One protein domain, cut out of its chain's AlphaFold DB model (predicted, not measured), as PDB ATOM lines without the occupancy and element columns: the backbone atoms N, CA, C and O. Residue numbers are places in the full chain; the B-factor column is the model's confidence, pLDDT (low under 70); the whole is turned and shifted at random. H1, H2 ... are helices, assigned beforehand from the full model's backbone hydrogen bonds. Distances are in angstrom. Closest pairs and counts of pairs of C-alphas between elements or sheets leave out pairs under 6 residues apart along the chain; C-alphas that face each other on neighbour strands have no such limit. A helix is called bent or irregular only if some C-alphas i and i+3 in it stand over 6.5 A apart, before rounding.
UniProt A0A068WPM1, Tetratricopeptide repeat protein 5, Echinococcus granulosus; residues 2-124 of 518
ATOM      1  N   GLU A   2     123.943 147.439 204.055       90.62
ATOM      2  CA  GLU A   2     123.243 148.634 204.570       90.62
ATOM      3  C   GLU A   2     124.151 149.591 205.359       90.62
ATOM      4  O   GLU A   2     124.172 150.781 205.075       90.62
ATOM      5  N   GLU A   3     124.973 149.076 206.282       94.00
ATOM      6  CA  GLU A   3     125.958 149.889 207.020       94.00
ATOM      7  C   GLU A   3     126.943 150.612 206.085       94.00
ATOM      8  O   GLU A   3     127.235 151.791 206.273       94.00
ATOM      9  N   LEU A   4     127.436 149.924 205.049       94.81
ATOM     10  CA  LEU A   4     128.366 150.502 204.079       94.81
ATOM     11  C   LEU A   4     127.692 151.607 203.256       94.81
ATOM     12  O   LEU A   4     128.291 152.657 203.055       94.81
ATOM     13  N   GLU A   5     126.460 151.379 202.801       95.12
ATOM     14  CA  GLU A   5     125.668 152.376 202.070       95.12
ATOM     15  C   GLU A   5     125.438 153.619 202.930       95.12
ATOM     16  O   GLU A   5     125.801 154.718 202.519       95.12
ATOM     17  N   ALA A   6     124.971 153.439 204.169       95.94
ATOM     18  CA  ALA A   6     124.756 154.540 205.101       95.94
ATOM     19  C   ALA A   6     126.045 155.329 205.392       95.94
ATOM     20  O   ALA A   6     126.014 156.560 205.448       95.94
ATOM     21  N   THR A   7     127.181 154.637 205.536       96.31
ATOM     22  CA  THR A   7     128.481 155.277 205.795       96.31
ATOM     23  C   THR A   7     128.963 156.079 204.585       96.31
ATOM     24  O   THR A   7     129.482 157.184 204.746       96.31
ATOM     25  N   VAL A   8     128.779 155.562 203.365       96.38
ATOM     26  CA  VAL A   8     129.103 156.303 202.136       96.38
ATOM     27  C   VAL A   8     128.194 157.521 201.985       96.38
ATOM     28  O   VAL A   8     128.693 158.610 201.721       96.38
ATOM     29  N   ASP A   9     126.891 157.386 202.228       93.62
ATOM     30  CA  ASP A   9     125.950 158.508 202.153       93.62
ATOM     31  C   ASP A   9     126.234 159.585 203.213       93.62
ATOM     32  O   ASP A   9     126.048 160.780 202.976       93.62
ATOM     33  N   GLU A  10     126.681 159.197 204.410       94.31
ATOM     34  CA  GLU A  10     127.171 160.142 205.418       94.31
ATOM     35  C   GLU A  10     128.452 160.846 204.958       94.31
ATOM     36  O   GLU A  10     128.554 162.065 205.089       94.31
ATOM     37  N   LEU A  11     129.403 160.109 204.377       95.06
ATOM     38  CA  LEU A  11     130.650 160.666 203.860       95.06
ATOM     39  C   LEU A  11     130.400 161.698 202.748       95.06
ATOM     40  O   LEU A  11     130.992 162.778 202.776       95.06
ATOM     41  N   LEU A  12     129.504 161.395 201.804       91.75
ATOM     42  CA  LEU A  12     129.117 162.309 200.725       91.75
ATOM     43  C   LEU A  12     128.439 163.570 201.277       91.75
ATOM     44  O   LEU A  12     128.828 164.681 200.926       91.75
ATOM     45  N   ARG A  13     127.496 163.426 202.218       90.75
ATOM     46  CA  ARG A  13     126.868 164.583 202.883       90.75
ATOM     47  C   ARG A  13     127.876 165.425 203.658       90.75
ATOM     48  O   ARG A  13     127.765 166.649 203.684       90.75
ATOM     49  N   LEU A  14     128.857 164.793 204.298       91.69
ATOM     50  CA  LEU A  14     129.894 165.498 205.043       91.69
ATOM     51  C   LEU A  14     130.836 166.280 204.120       91.69
ATOM     52  O   LEU A  14     131.223 167.385 204.486       91.69
ATOM     53  N   ARG A  15     131.168 165.764 202.928       90.12
ATOM     54  CA  ARG A  15     131.930 166.515 201.910       90.12
ATOM     55  C   ARG A  15     131.271 167.870 201.623       90.12
ATOM     56  O   ARG A  15     131.970 168.888 201.604       90.12
ATOM     57  N   ASP A  16     129.948 167.859 201.456       87.31
ATOM     58  CA  ASP A  16     129.137 169.028 201.081       87.31
ATOM     59  C   ASP A  16     128.822 169.950 202.264       87.31
ATOM     60  O   ASP A  16     128.523 171.123 202.077       87.31
ATOM     61  N   THR A  17     128.908 169.444 203.497       90.38
ATOM     62  CA  THR A  17     128.573 170.197 204.719       90.38
ATOM     63  C   THR A  17     129.759 170.370 205.668       90.38
ATOM     64  O   THR A  17     129.569 170.724 206.830       90.38
ATOM     65  N   TRP A  18     130.991 170.146 205.192       91.75
ATOM     66  CA  TRP A  18     132.203 170.099 206.019       91.75
ATOM     67  C   TRP A  18     132.369 171.333 206.906       91.75
ATOM     68  O   TRP A  18     132.514 171.197 208.121       91.75
ATOM     69  N   ILE A  19     132.288 172.528 206.314       93.44
ATOM     70  CA  ILE A  19     132.408 173.792 207.049       93.44
ATOM     71  C   ILE A  19     131.288 173.914 208.087       93.44
ATOM     72  O   ILE A  19     131.557 174.212 209.245       93.44
ATOM     73  N   LEU A  20     130.046 173.593 207.721       92.81
ATOM     74  CA  LEU A  20     128.897 173.690 208.630       92.81
ATOM     75  C   LEU A  20     128.959 172.706 209.803       92.81
ATOM     76  O   LEU A  20     128.377 172.943 210.857       92.81
ATOM     77  N   LYS A  21     129.624 171.562 209.622       92.62
ATOM     78  CA  LYS A  21     129.751 170.528 210.658       92.62
ATOM     79  C   LYS A  21     130.907 170.761 211.619       92.62
ATOM     80  O   LYS A  21     130.884 170.193 212.707       92.62
ATOM     81  N   ASN A  22     131.900 171.546 211.216       93.88
ATOM     82  CA  ASN A  22     133.148 171.712 211.958       93.88
ATOM     83  C   ASN A  22     133.425 173.169 212.352       93.88
ATOM     84  O   ASN A  22     134.486 173.448 212.898       93.88
ATOM     85  N   THR A  23     132.488 174.085 212.095       93.62
ATOM     86  CA  THR A  23     132.584 175.488 212.508       93.62
ATOM     87  C   THR A  23     131.293 175.952 213.173       93.62
ATOM     88  O   THR A  23     130.284 175.242 213.186       93.62
ATOM     89  N   ARG A  24     131.298 177.182 213.692       92.06
ATOM     90  CA  ARG A  24     130.090 177.864 214.181       92.06
ATOM     91  C   ARG A  24     129.145 178.346 213.069       92.06
ATOM     92  O   ARG A  24     128.046 178.796 213.384       92.06
ATOM     93  N   LEU A  25     129.537 178.255 211.795       92.12
ATOM     94  CA  LEU A  25     128.669 178.594 210.667       92.12
ATOM     95  C   LEU A  25     127.550 177.552 210.532       92.12
ATOM     96  O   LEU A  25     127.810 176.362 210.390       92.12
ATOM     97  N   SER A  26     126.300 178.002 210.531       91.38
ATOM     98  CA  SER A  26     125.119 177.138 210.418       91.38
ATOM     99  C   SER A  26     124.345 177.349 209.114       91.38
ATOM    100  O   SER A  26     124.537 178.330 208.392       91.38
ATOM    101  N   PHE A  27     123.431 176.425 208.816       90.38
ATOM    102  CA  PHE A  27     122.507 176.554 207.688       90.38
ATOM    103  C   PHE A  27     121.609 177.795 207.832       90.38
ATOM    104  O   PHE A  27     121.367 178.516 206.862       90.38
ATOM    105  N   GLU A  28     121.167 178.092 209.053       90.00
ATOM    106  CA  GLU A  28     120.383 179.279 209.385       90.00
ATOM    107  C   GLU A  28     121.178 180.557 209.082       90.00
ATOM    108  O   GLU A  28     120.662 181.480 208.453       90.00
ATOM    109  N   ASN A  29     122.474 180.584 209.419       90.19
ATOM    110  CA  ASN A  29     123.348 181.718 209.099       90.19
ATOM    111  C   ASN A  29     123.456 181.984 207.589       90.19
ATOM    112  O   ASN A  29     123.585 183.132 207.168       90.19
ATOM    113  N   LEU A  30     123.411 180.935 206.765       91.75
ATOM    114  CA  LEU A  30     123.542 181.037 205.309       91.75
ATOM    115  C   LEU A  30     122.230 181.346 204.578       91.75
ATOM    116  O   LEU A  30     122.260 181.738 203.407       91.75
ATOM    117  N   THR A  31     121.089 181.179 205.242       89.12
ATOM    118  CA  THR A  31     119.760 181.448 204.671       89.12
ATOM    119  C   THR A  31     119.195 182.804 205.090       89.12
ATOM    120  O   THR A  31     118.390 183.375 204.353       89.12
ATOM    121  N   GLU A  32     119.679 183.361 206.198       90.38
ATOM    122  CA  GLU A  32     119.316 184.686 206.699       90.38
ATOM    123  C   GLU A  32     120.188 185.813 206.133       90.38
ATOM    124  O   GLU A  32     121.273 185.599 205.588       90.38
ATOM    125  N   ASP A  33     119.695 187.043 206.256       89.06
ATOM    126  CA  ASP A  33     120.431 188.259 205.905       89.06
ATOM    127  C   ASP A  33     121.775 188.331 206.667       89.06
ATOM    128  O   ASP A  33     121.756 188.330 207.904       89.06
ATOM    129  N   PRO A  34     122.935 188.407 205.974       89.31
ATOM    130  CA  PRO A  34     124.241 188.441 206.626       89.31
ATOM    131  C   PRO A  34     124.371 189.533 207.687       89.31
ATOM    132  O   PRO A  34     125.029 189.312 208.695       89.31
ATOM    133  N   GLU A  35     123.719 190.683 207.515       87.62
ATOM    134  CA  GLU A  35     123.803 191.785 208.484       87.62
ATOM    135  C   GLU A  35     123.063 191.498 209.795       87.62
ATOM    136  O   GLU A  35     123.389 192.074 210.831       87.62
ATOM    137  N   LYS A  36     122.076 190.596 209.773       87.62
ATOM    138  CA  LYS A  36     121.374 190.141 210.985       87.62
ATOM    139  C   LYS A  36     122.135 189.045 211.713       87.62
ATOM    140  O   LYS A  36     121.925 188.837 212.904       87.62
ATOM    141  N   VAL A  37     122.956 188.312 210.970       86.19
ATOM    142  CA  VAL A  37     123.646 187.117 211.441       86.19
ATOM    143  C   VAL A  37     125.038 187.449 211.962       86.19
ATOM    144  O   VAL A  37     125.433 186.970 213.020       86.19
ATOM    145  N   PHE A  38     125.786 188.252 211.213       82.88
ATOM    146  CA  PHE A  38     127.182 188.541 211.488       82.88
ATOM    147  C   PHE A  38     127.295 189.945 212.074       82.88
ATOM    148  O   PHE A  38     127.212 190.946 211.364       82.88
ATOM    149  N   SER A  39     127.493 190.028 213.390       71.94
ATOM    150  CA  SER A  39     127.846 191.289 214.041       71.94
ATOM    151  C   SER A  39     129.301 191.655 213.744       71.94
ATOM    152  O   SER A  39     130.177 190.791 213.767       71.94
ATOM    153  N   LEU A  40     129.566 192.946 213.550       63.56
ATOM    154  CA  LEU A  40     130.879 193.522 213.210       63.56
ATOM    155  C   LEU A  40     131.924 193.479 214.346       63.56
ATOM    156  O   LEU A  40     132.979 194.100 214.249       63.56
ATOM    157  N   GLU A  41     131.643 192.756 215.427       63.09
ATOM    158  CA  GLU A  41     132.542 192.600 216.570       63.09
ATOM    159  C   GLU A  41     133.512 191.419 216.361       63.09
ATOM    160  O   GLU A  41     133.496 190.750 215.325       63.09
ATOM    161  N   SER A  42     134.380 191.145 217.343       62.69
ATOM    162  CA  SER A  42     135.431 190.106 217.306       62.69
ATOM    163  C   SER A  42     134.975 188.719 216.828       62.69
ATOM    164  O   SER A  42     135.804 187.902 216.424       62.69
ATOM    165  N   ASP A  43     133.671 188.453 216.869       77.31
ATOM    166  CA  ASP A  43     133.069 187.180 216.505       77.31
ATOM    167  C   ASP A  43     133.194 186.842 215.008       77.31
ATOM    168  O   ASP A  43     133.535 185.707 214.674       77.31
ATOM    169  N   LEU A  44     133.036 187.822 214.102       81.38
ATOM    170  CA  LEU A  44     133.175 187.588 212.657       81.38
ATOM    171  C   LEU A  44     134.617 187.251 212.271       81.38
ATOM    172  O   LEU A  44     134.854 186.300 211.534       81.38
ATOM    173  N   ILE A  45     135.590 188.008 212.781       83.12
ATOM    174  CA  ILE A  45     137.013 187.747 212.513       83.12
ATOM    175  C   ILE A  45     137.397 186.366 213.059       83.12
ATOM    176  O   ILE A  45     138.099 185.607 212.391       83.12
ATOM    177  N   SER A  46     136.905 186.015 214.253       87.25
ATOM    178  CA  SER A  46     137.102 184.682 214.826       87.25
ATOM    179  C   SER A  46     136.486 183.586 213.956       87.25
ATOM    180  O   SER A  46     137.110 182.545 213.783       87.25
ATOM    181  N   LEU A  47     135.289 183.807 213.401       88.62
ATOM    182  CA  LEU A  47     134.645 182.861 212.491       88.62
ATOM    183  C   LEU A  47     135.437 182.700 211.190       88.62
ATOM    184  O   LEU A  47     135.624 181.579 210.738       88.62
ATOM    185  N   ILE A  48     135.928 183.788 210.595       87.75
ATOM    186  CA  ILE A  48     136.702 183.709 209.350       87.75
ATOM    187  C   ILE A  48     137.969 182.878 209.563       87.75
ATOM    188  O   ILE A  48     138.248 181.986 208.767       87.75
ATOM    189  N   ARG A  49     138.702 183.113 210.658       88.25
ATOM    190  CA  ARG A  49     139.884 182.310 211.010       88.25
ATOM    191  C   ARG A  49     139.554 180.838 211.217       88.25
ATOM    192  O   ARG A  49     140.263 179.977 210.711       88.25
ATOM    193  N   GLU A  50     138.472 180.564 211.939       92.44
ATOM    194  CA  GLU A  50     137.972 179.208 212.173       92.44
ATOM    195  C   GLU A  50     137.658 178.500 210.847       92.44
ATOM    196  O   GLU A  50     138.122 177.388 210.618       92.44
ATOM    197  N   VAL A  51     136.934 179.160 209.940       92.19
ATOM    198  CA  VAL A  51     136.607 178.618 208.617       92.19
ATOM    199  C   VAL A  51     137.866 178.373 207.781       92.19
ATOM    200  O   VAL A  51     137.969 177.310 207.173       92.19
ATOM    201  N   VAL A  52     138.819 179.313 207.748       90.19
ATOM    202  CA  VAL A  52     140.086 179.151 207.008       90.19
ATOM    203  C   VAL A  52     140.835 177.916 207.508       90.19
ATOM    204  O   VAL A  52     141.122 177.022 206.715       90.19
ATOM    205  N   GLN A  53     141.045 177.806 208.822       91.56
ATOM    206  CA  GLN A  53     141.728 176.660 209.423       91.56
ATOM    207  C   GLN A  53     141.010 175.336 209.113       91.56
ATOM    208  O   GLN A  53     141.619 174.367 208.661       91.56
ATOM    209  N   ILE A  54     139.692 175.277 209.322       93.62
ATOM    210  CA  ILE A  54     138.906 174.057 209.097       93.62
ATOM    211  C   ILE A  54     138.856 173.672 207.612       93.62
ATOM    212  O   ILE A  54     138.756 172.484 207.286       93.62
ATOM    213  N   SER A  55     138.939 174.647 206.706       91.00
ATOM    214  CA  SER A  55     139.048 174.404 205.269       91.00
ATOM    215  C   SER A  55     140.371 173.718 204.911       91.00
ATOM    216  O   SER A  55     140.363 172.765 204.131       91.00
ATOM    217  N   GLU A  56     141.490 174.133 205.512       90.06
ATOM    218  CA  GLU A  56     142.811 173.519 205.294       90.06
ATOM    219  C   GLU A  56     142.866 172.065 205.789       90.06
ATOM    220  O   GLU A  56     143.424 171.191 205.125       90.06
ATOM    221  N   GLU A  57     142.211 171.769 206.914       92.31
ATOM    222  CA  GLU A  57     142.150 170.415 207.479       92.31
ATOM    223  C   GLU A  57     141.241 169.457 206.677       92.31
ATOM    224  O   GLU A  57     141.320 168.233 206.849       92.31
ATOM    225  N   LYS A  58     140.371 169.978 205.794       91.81
ATOM    226  CA  LYS A  58     139.335 169.194 205.094       91.81
ATOM    227  C   LYS A  58     139.919 167.988 204.367       91.81
ATOM    228  O   LYS A  58     139.416 166.879 204.537       91.81
ATOM    229  N   ALA A  59     140.978 168.179 203.583       91.38
ATOM    230  CA  ALA A  59     141.565 167.115 202.767       91.38
ATOM    231  C   ALA A  59     142.052 165.928 203.620       91.38
ATOM    232  O   ALA A  59     141.680 164.780 203.369       91.38
ATOM    233  N   GLU A  60     142.816 166.199 204.682       92.69
ATOM    234  CA  GLU A  60     143.372 165.170 205.569       92.69
ATOM    235  C   GLU A  60     142.270 164.397 206.313       92.69
ATOM    236  O   GLU A  60     142.267 163.159 206.375       92.69
ATOM    237  N   LYS A  61     141.286 165.117 206.862       93.69
ATOM    238  CA  LYS A  61     140.181 164.489 207.595       93.69
ATOM    239  C   LYS A  61     139.274 163.681 206.670       93.69
ATOM    240  O   LYS A  61     138.823 162.598 207.058       93.69
ATOM    241  N   MET A  62     139.034 164.162 205.450       94.00
ATOM    242  CA  MET A  62     138.293 163.414 204.435       94.00
ATOM    243  C   MET A  62     139.043 162.142 204.035       94.00
ATOM    244  O   MET A  62     138.429 161.077 204.023       94.00
ATOM    245  N   ALA A  63     140.362 162.204 203.826       93.62
ATOM    246  CA  ALA A  63     141.183 161.024 203.541       93.62
ATOM    247  C   ALA A  63     141.078 159.957 204.648       93.62
ATOM    248  O   ALA A  63     140.906 158.770 204.364       93.62
ATOM    249  N   THR A  64     141.090 160.380 205.917       94.31
ATOM    250  CA  THR A  64     140.931 159.476 207.071       94.31
ATOM    251  C   THR A  64     139.581 158.754 207.044       94.31
ATOM    252  O   THR A  64     139.503 157.543 207.261       94.31
ATOM    253  N   ARG A  65     138.496 159.477 206.741       94.88
ATOM    254  CA  ARG A  65     137.153 158.885 206.651       94.88
ATOM    255  C   ARG A  65     136.995 157.980 205.433       94.88
ATOM    256  O   ARG A  65     136.362 156.932 205.548       94.88
ATOM    257  N   VAL A  66     137.605 158.334 204.301       96.38
ATOM    258  CA  VAL A  66     137.674 157.456 203.125       96.38
ATOM    259  C   VAL A  66     138.360 156.147 203.507       96.38
ATOM    260  O   VAL A  66     137.790 155.091 203.257       96.38
ATOM    261  N   SER A  67     139.499 156.187 204.209       95.88
ATOM    262  CA  SER A  67     140.188 154.975 204.683       95.88
ATOM    263  C   SER A  67     139.278 154.064 205.515       95.88
ATOM    264  O   SER A  67     139.266 152.854 205.303       95.88
ATOM    265  N   HIS A  68     138.464 154.630 206.411       95.62
ATOM    266  CA  HIS A  68     137.498 153.851 207.189       95.62
ATOM    267  C   HIS A  68     136.450 153.153 206.303       95.62
ATOM    268  O   HIS A  68     136.143 151.975 206.502       95.62
ATOM    269  N   VAL A  69     135.934 153.848 205.285       96.62
ATOM    270  CA  VAL A  69     135.028 153.245 204.295       96.62
ATOM    271  C   VAL A  69     135.728 152.126 203.526       96.62
ATOM    272  O   VAL A  69     135.127 151.076 203.305       96.62
ATOM    273  N   LEU A  70     136.998 152.302 203.150       96.56
ATOM    274  CA  LEU A  70     137.768 151.267 202.453       96.56
ATOM    275  C   LEU A  70     137.947 150.002 203.305       96.56
ATOM    276  O   LEU A  70     137.834 148.896 202.770       96.56
ATOM    277  N   ASP A  71     138.131 150.138 204.620       96.25
ATOM    278  CA  ASP A  71     138.181 148.998 205.544       96.25
ATOM    279  C   ASP A  71     136.839 148.254 205.612       96.25
ATOM    280  O   ASP A  71     136.800 147.019 205.607       96.25
ATOM    281  N   LEU A  72     135.720 148.985 205.649       95.88
ATOM    282  CA  LEU A  72     134.378 148.394 205.602       95.88
ATOM    283  C   LEU A  72     134.129 147.678 204.271       95.88
ATOM    284  O   LEU A  72     133.653 146.541 204.261       95.88
ATOM    285  N   VAL A  73     134.504 148.301 203.151       96.56
ATOM    286  CA  VAL A  73     134.454 147.689 201.819       96.56
ATOM    287  C   VAL A  73     135.250 146.390 201.797       96.56
ATOM    288  O   VAL A  73     134.748 145.380 201.304       96.56
ATOM    289  N   ALA A  74     136.472 146.390 202.341       95.56
ATOM    290  CA  ALA A  74     137.292 145.192 202.413       95.56
ATOM    291  C   ALA A  74     136.564 144.095 203.199       95.56
ATOM    292  O   ALA A  74     136.401 142.995 202.676       95.56
ATOM    293  N   LYS A  75     136.048 144.383 204.400       93.94
ATOM    294  CA  LYS A  75     135.283 143.405 205.200       93.94
ATOM    295  C   LYS A  75     134.098 142.822 204.429       93.94
ATOM    296  O   LYS A  75     133.904 141.610 204.438       93.94
ATOM    297  N   VAL A  76     133.338 143.670 203.736       94.38
ATOM    298  CA  VAL A  76     132.192 143.244 202.925       94.38
ATOM    299  C   VAL A  76     132.644 142.334 201.783       94.38
ATOM    300  O   VAL A  76     132.110 141.237 201.652       94.38
ATOM    301  N   LEU A  77     133.653 142.729 201.000       93.31
ATOM    302  CA  LEU A  77     134.143 141.955 199.850       93.31
ATOM    303  C   LEU A  77     134.732 140.586 200.226       93.31
ATOM    304  O   LEU A  77     134.696 139.678 199.394       93.31
ATOM    305  N   HIS A  78     135.253 140.427 201.446       90.94
ATOM    306  CA  HIS A  78     135.741 139.139 201.959       90.94
ATOM    307  C   HIS A  78     134.615 138.197 202.418       90.94
ATOM    308  O   HIS A  78     134.882 137.027 202.687       90.94
ATOM    309  N   SER A  79     133.365 138.663 202.491       89.00
ATOM    310  CA  SER A  79     132.222 137.793 202.773       89.00
ATOM    311  C   SER A  79     132.001 136.792 201.633       89.00
ATOM    312  O   SER A  79     131.922 137.163 200.458       89.00
ATOM    313  N   HIS A  80     131.880 135.509 201.978       77.69
ATOM    314  CA  HIS A  80     131.771 134.418 201.007       77.69
ATOM    315  C   HIS A  80     130.426 134.373 200.258       77.69
ATOM    316  O   HIS A  80     130.361 133.767 199.189       77.69
ATOM    317  N   ASP A  81     129.397 135.077 200.743       86.62
ATOM    318  CA  ASP A  81     128.015 134.965 200.246       86.62
ATOM    319  C   ASP A  81     127.583 136.093 199.287       86.62
ATOM    320  O   ASP A  81     126.405 136.218 198.953       86.62
ATOM    321  N   LEU A  82     128.509 136.942 198.821       91.62
ATOM    322  CA  LEU A  82     128.151 138.048 197.926       91.62
ATOM    323  C   LEU A  82     127.872 137.582 196.490       91.62
ATOM    324  O   LEU A  82     128.749 137.045 195.801       91.62
ATOM    325  N   SER A  83     126.684 137.922 195.990       94.38
ATOM    326  CA  SER A  83     126.342 137.808 194.574       94.38
ATOM    327  C   SER A  83     127.180 138.754 193.704       94.38
ATOM    328  O   SER A  83     127.752 139.738 194.181       94.38
ATOM    329  N   THR A  84     127.237 138.496 192.394       94.81
ATOM    330  CA  THR A  84     127.933 139.375 191.434       94.81
ATOM    331  C   THR A  84     127.406 140.811 191.486       94.81
ATOM    332  O   THR A  84     128.203 141.744 191.519       94.81
ATOM    333  N   ALA A  85     126.085 140.986 191.585       94.12
ATOM    334  CA  ALA A  85     125.456 142.301 191.700       94.12
ATOM    335  C   ALA A  85     125.845 143.012 193.009       94.12
ATOM    336  O   ALA A  85     126.179 144.194 193.004       94.12
ATOM    337  N   GLN A  86     125.887 142.289 194.134       95.06
ATOM    338  CA  GLN A  86     126.328 142.862 195.412       95.06
ATOM    339  C   GLN A  86     127.812 143.251 195.384       95.06
ATOM    340  O   GLN A  86     128.180 144.297 195.921       95.06
ATOM    341  N   LYS A  87     128.669 142.462 194.721       96.44
ATOM    342  CA  LYS A  87     130.083 142.810 194.501       96.44
ATOM    343  C   LYS A  87     130.223 144.061 193.635       96.44
ATOM    344  O   LYS A  87     130.978 144.956 194.003       96.44
ATOM    345  N   ALA A  88     129.475 144.151 192.532       97.56
ATOM    346  CA  ALA A  88     129.458 145.332 191.668       97.56
ATOM    347  C   ALA A  88     129.031 146.586 192.446       97.56
ATOM    348  O   ALA A  88     129.741 147.590 192.428       97.56
ATOM    349  N   ARG A  89     127.943 146.496 193.222       96.81
ATOM    350  CA  ARG A  89     127.453 147.588 194.076       96.81
ATOM    351  C   ARG A  89     128.452 147.982 195.167       96.81
ATOM    352  O   ARG A  89     128.658 149.164 195.410       96.81
ATOM    353  N   THR A  90     129.134 147.016 195.779       97.56
ATOM    354  CA  THR A  90     130.193 147.290 196.768       97.56
ATOM    355  C   THR A  90     131.372 148.040 196.138       97.56
ATOM    356  O   THR A  90     131.898 148.980 196.731       97.56
ATOM    357  N   LEU A  91     131.778 147.665 194.920       98.06
ATOM    358  CA  LEU A  91     132.826 148.375 194.182       98.06
ATOM    359  C   LEU A  91     132.380 149.770 193.734       98.06
ATOM    360  O   LEU A  91     133.197 150.684 193.755       98.06
ATOM    361  N   LEU A  92     131.107 149.962 193.380       97.81
ATOM    362  CA  LEU A  92     130.548 151.291 193.129       97.81
ATOM    363  C   LEU A  92     130.676 152.187 194.369       97.81
ATOM    364  O   LEU A  92     131.194 153.293 194.266       97.81
ATOM    365  N   LEU A  93     130.271 151.694 195.544       98.00
ATOM    366  CA  LEU A  93     130.391 152.421 196.814       98.00
ATOM    367  C   LEU A  93     131.851 152.758 197.150       98.00
ATOM    368  O   LEU A  93     132.149 153.880 197.557       98.00
ATOM    369  N   LYS A  94     132.774 151.818 196.900       97.94
ATOM    370  CA  LYS A  94     134.220 152.068 196.991       97.94
ATOM    371  C   LYS A  94     134.657 153.189 196.045       97.94
ATOM    372  O   LYS A  94     135.390 154.077 196.459       97.94
ATOM    373  N   GLY A  95     134.211 153.138 194.790       97.31
ATOM    374  CA  GLY A  95     134.498 154.150 193.778       97.31
ATOM    375  C   GLY A  95     134.026 155.534 194.212       97.31
ATOM    376  O   GLY A  95     134.846 156.440 194.254       97.31
ATOM    377  N   LYS A  96     132.762 155.663 194.644       96.00
ATOM    378  CA  LYS A  96     132.196 156.910 195.188       96.00
ATOM    379  C   LYS A  96     133.060 157.482 196.311       96.00
ATOM    380  O   LYS A  96     133.404 158.654 196.274       96.00
ATOM    381  N   ALA A  97     133.455 156.654 197.279       96.56
ATOM    382  CA  ALA A  97     134.306 157.095 198.383       96.56
ATOM    383  C   ALA A  97     135.707 157.535 197.920       96.56
ATOM    384  O   ALA A  97     136.215 158.541 198.402       96.56
ATOM    385  N   LEU A  98     136.326 156.818 196.978       95.44
ATOM    386  CA  LEU A  98     137.637 157.189 196.438       95.44
ATOM    387  C   LEU A  98     137.585 158.468 195.590       95.44
ATOM    388  O   LEU A  98     138.537 159.238 195.605       95.44
ATOM    389  N   THR A  99     136.487 158.739 194.877       93.81
ATOM    390  CA  THR A  99     136.326 159.968 194.077       93.81
ATOM    391  C   THR A  99     136.527 161.233 194.924       93.81
ATOM    392  O   THR A  99     137.045 162.231 194.433       93.81
ATOM    393  N   LEU A 100     136.214 161.181 196.223       91.75
ATOM    394  CA  LEU A 100     136.392 162.303 197.151       91.75
ATOM    395  C   LEU A 100     137.855 162.679 197.388       91.75
ATOM    396  O   LEU A 100     138.109 163.775 197.875       91.75
ATOM    397  N   THR A 101     138.805 161.796 197.075       90.94
ATOM    398  CA  THR A 101     140.233 162.089 197.219       90.94
ATOM    399  C   THR A 101     140.830 162.745 195.985       90.94
ATOM    400  O   THR A 101     141.942 163.253 196.066       90.94
ATOM    401  N   VAL A 102     140.119 162.760 194.852       91.56
ATOM    402  CA  VAL A 102     140.619 163.308 193.579       91.56
ATOM    403  C   VAL A 102     141.140 164.748 193.704       91.56
ATOM    404  O   VAL A 102     142.211 165.006 193.161       91.56
ATOM    405  N   PRO A 103     140.494 165.669 194.450       87.25
ATOM    406  CA  PRO A 103     140.988 167.043 194.558       87.25
ATOM    407  C   PRO A 103     142.347 167.192 195.263       87.25
ATOM    408  O   PRO A 103     142.972 168.243 195.144       87.25
ATOM    409  N   PHE A 104     142.801 166.189 196.026       86.75
ATOM    410  CA  PHE A 104     143.987 166.307 196.889       86.75
ATOM    411  C   PHE A 104     144.945 165.102 196.859       86.75
ATOM    412  O   PHE A 104     145.984 165.131 197.519       86.75
ATOM    413  N   ALA A 105     144.637 164.042 196.113       88.56
ATOM    414  CA  ALA A 105     145.512 162.883 195.943       88.56
ATOM    415  C   ALA A 105     146.383 163.016 194.684       88.56
ATOM    416  O   ALA A 105     145.937 163.518 193.656       88.56
ATOM    417  N   GLN A 106     147.624 162.520 194.746       84.25
ATOM    418  CA  GLN A 106     148.538 162.513 193.593       84.25
ATOM    419  C   GLN A 106     148.250 161.378 192.598       84.25
ATOM    420  O   GLN A 106     148.449 161.553 191.401       84.25
ATOM    421  N   ASP A 107     147.806 160.220 193.092       88.81
ATOM    422  CA  ASP A 107     147.438 159.059 192.279       88.81
ATOM    423  C   ASP A 107     145.966 158.719 192.520       88.81
ATOM    424  O   ASP A 107     145.554 158.423 193.643       88.81
ATOM    425  N   THR A 108     145.175 158.785 191.452       93.19
ATOM    426  CA  THR A 108     143.729 158.552 191.474       93.19
ATOM    427  C   THR A 108     143.312 157.365 190.602       93.19
ATOM    428  O   THR A 108     142.118 157.099 190.448       93.19
ATOM    429  N   GLU A 109     144.262 156.593 190.057       93.00
ATOM    430  CA  GLU A 109     143.969 155.473 189.148       93.00
ATOM    431  C   GLU A 109     143.191 154.336 189.831       93.00
ATOM    432  O   GLU A 109     142.466 153.566 189.180       93.00
ATOM    433  N   GLU A 110     143.269 154.240 191.161       95.50
ATOM    434  CA  GLU A 110     142.453 153.295 191.917       95.50
ATOM    435  C   GLU A 110     140.949 153.561 191.732       95.50
ATOM    436  O   GLU A 110     140.188 152.597 191.595       95.50
ATOM    437  N   VAL A 111     140.521 154.828 191.632       96.12
ATOM    438  CA  VAL A 111     139.120 155.220 191.383       96.12
ATOM    439  C   VAL A 111     138.650 154.610 190.061       96.12
ATOM    440  O   VAL A 111     137.713 153.806 190.019       96.12
ATOM    441  N   LYS A 112     139.380 154.915 188.982       96.12
ATOM    442  CA  LYS A 112     139.102 154.459 187.615       96.12
ATOM    443  C   LYS A 112     139.071 152.940 187.518       96.12
ATOM    444  O   LYS A 112     138.141 152.359 186.951       96.12
ATOM    445  N   SER A 113     140.081 152.269 188.075       97.50
ATOM    446  CA  SER A 113     140.172 150.807 188.032       97.50
ATOM    447  C   SER A 113     139.054 150.134 188.837       97.50
ATOM    448  O   SER A 113     138.535 149.099 188.413       97.50
ATOM    449  N   THR A 114     138.643 150.727 189.960       98.06
ATOM    450  CA  THR A 114     137.548 150.241 190.807       98.06
ATOM    451  C   THR A 114     136.203 150.357 190.094       98.06
ATOM    452  O   THR A 114     135.483 149.363 189.992       98.06
ATOM    453  N   LEU A 115     135.894 151.522 189.520       98.19
ATOM    454  CA  LEU A 115     134.643 151.755 188.792       98.19
ATOM    455  C   LEU A 115     134.543 150.886 187.529       98.19
ATOM    456  O   LEU A 115     133.512 150.263 187.280       98.19
ATOM    457  N   ARG A 116     135.643 150.720 186.781       98.12
ATOM    458  CA  ARG A 116     135.694 149.783 185.641       98.12
ATOM    459  C   ARG A 116     135.452 148.333 186.057       98.12
ATOM    460  O   ARG A 116     134.802 147.590 185.324       98.12
ATOM    461  N   LYS A 117     135.956 147.908 187.222       98.25
ATOM    462  CA  LYS A 117     135.663 146.572 187.768       98.25
ATOM    463  C   LYS A 117     134.183 146.437 188.132       98.25
ATOM    464  O   LYS A 117     133.612 145.396 187.823       98.25
ATOM    465  N   ALA A 118     133.563 147.464 188.720       98.12
ATOM    466  CA  ALA A 118     132.127 147.469 189.004       98.12
ATOM    467  C   ALA A 118     131.302 147.277 187.717       98.12
ATOM    468  O   ALA A 118     130.518 146.337 187.638       98.12
ATOM    469  N   ILE A 119     131.582 148.073 186.678       98.25
ATOM    470  CA  ILE A 119     130.934 147.986 185.355       98.25
ATOM    471  C   ILE A 119     131.156 146.618 184.694       98.25
ATOM    472  O   ILE A 119     130.271 146.082 184.035       98.25
ATOM    473  N   LYS A 120     132.343 146.020 184.850       98.12
ATOM    474  CA  LYS A 120     132.625 144.687 184.299       98.12
ATOM    475  C   LYS A 120     131.801 143.589 184.978       98.12
ATOM    476  O   LYS A 120     131.471 142.601 184.328       98.12
ATOM    477  N   LEU A 121     131.533 143.722 186.277       97.56
ATOM    478  CA  LEU A 121     130.696 142.776 187.016       97.56
ATOM    479  C   LEU A 121     129.210 142.977 186.715       97.56
ATOM    480  O   LEU A 121     128.479 141.994 186.637       97.56
ATOM    481  N   ASP A 122     128.784 144.225 186.535       97.12
ATOM    482  CA  ASP A 122     127.424 144.582 186.154       97.12
ATOM    483  C   ASP A 122     127.428 145.773 185.187       97.12
ATOM    484  O   ASP A 122     127.562 146.933 185.584       97.12
ATOM    485  N   SER A 123     127.270 145.484 183.893       95.81
ATOM    486  CA  SER A 123     127.275 146.508 182.844       95.81
ATOM    487  C   SER A 123     126.023 147.380 182.851       95.81
ATOM    488  O   SER A 123     126.038 148.438 182.227       95.81
ATOM    489  N   ASN A 124     124.958 146.939 183.530       95.38
ATOM    490  CA  ASN A 124     123.681 147.644 183.605       95.38
ATOM    491  C   ASN A 124     123.613 148.609 184.797       95.38
ATOM    492  O   ASN A 124     122.613 149.305 184.968       95.38
TER     493      ASN A 124
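This is residues 2 to 124 of the 518 residues of the protein "Tetratricopeptide repeat protein 5" of Echinococcus granulosus (UniProt A0A068WPM1). A long bent helix, H4, runs through most of the length: its arm H4b forms an up-and-down three-helix bundle with H1 and H5, each running against the one before it in the chain, and H6 packs on H5. Beyond the bundle, the arm H4a and the short helices H2 and H3 make a loose, open end. The 123 printed residues hold six named helices, H1 to H6 in order, and no named strand; the class is all helix. The whole is loose, with a radius of gyration of the C-alphas of 18.7 A and spans of 60 by 29 by 24 A.

H1, residues 2 to 22, begins at C-alpha 2 (123.243, 148.634, 204.570) and spans 26.2 A; it is irregular, C-alphas 16 and 19 being 8.3 A apart, with a kink of 78 degrees near residue 16. H2 is residues 27 to 31, 6.4 A, and H3 residues 34 to 37, 5.0 A. H4, residues 42 to 77, was assigned as one helix by its hydrogen bonds but is bent, C-alphas 56 and 59 being 7.0 A apart: H4a, residues 42 to 56, spans 21.8 A, and H4b, residues 59 to 77, 26.4 A. H5, residues 84 to 99, spans 22.4 A; H6, residues 109 to 121, spans 18.5 A and ends at C-alpha 121 (130.696, 142.776, 187.016).

H1 touches H4b at a shallow tilt of 4 degrees, opposite ways; the closest C-alphas, of Leu 4 and Leu 72, are 6.6 A apart. H4b and H5 form a helical hairpin, closest at the C-alphas of Val 66 and Ala 97, 5.8 A. H5 and H6 form another, closest at the C-alphas of Ala 88 and Ala 118, 4.3 A. H1 and H6 are apart. Every O i to N i+4 pair is within hydrogen-bond range in H2, H4a, H4b, H5 and H6, against 15 of 17 in H1; H3 is too short for such a pair.

The C-alphas farthest apart, of Leu 40 and His 80, are 60.4 A apart. The printed part has no cut, and no link is long. Residues 40 to 42 are under 70 in pLDDT.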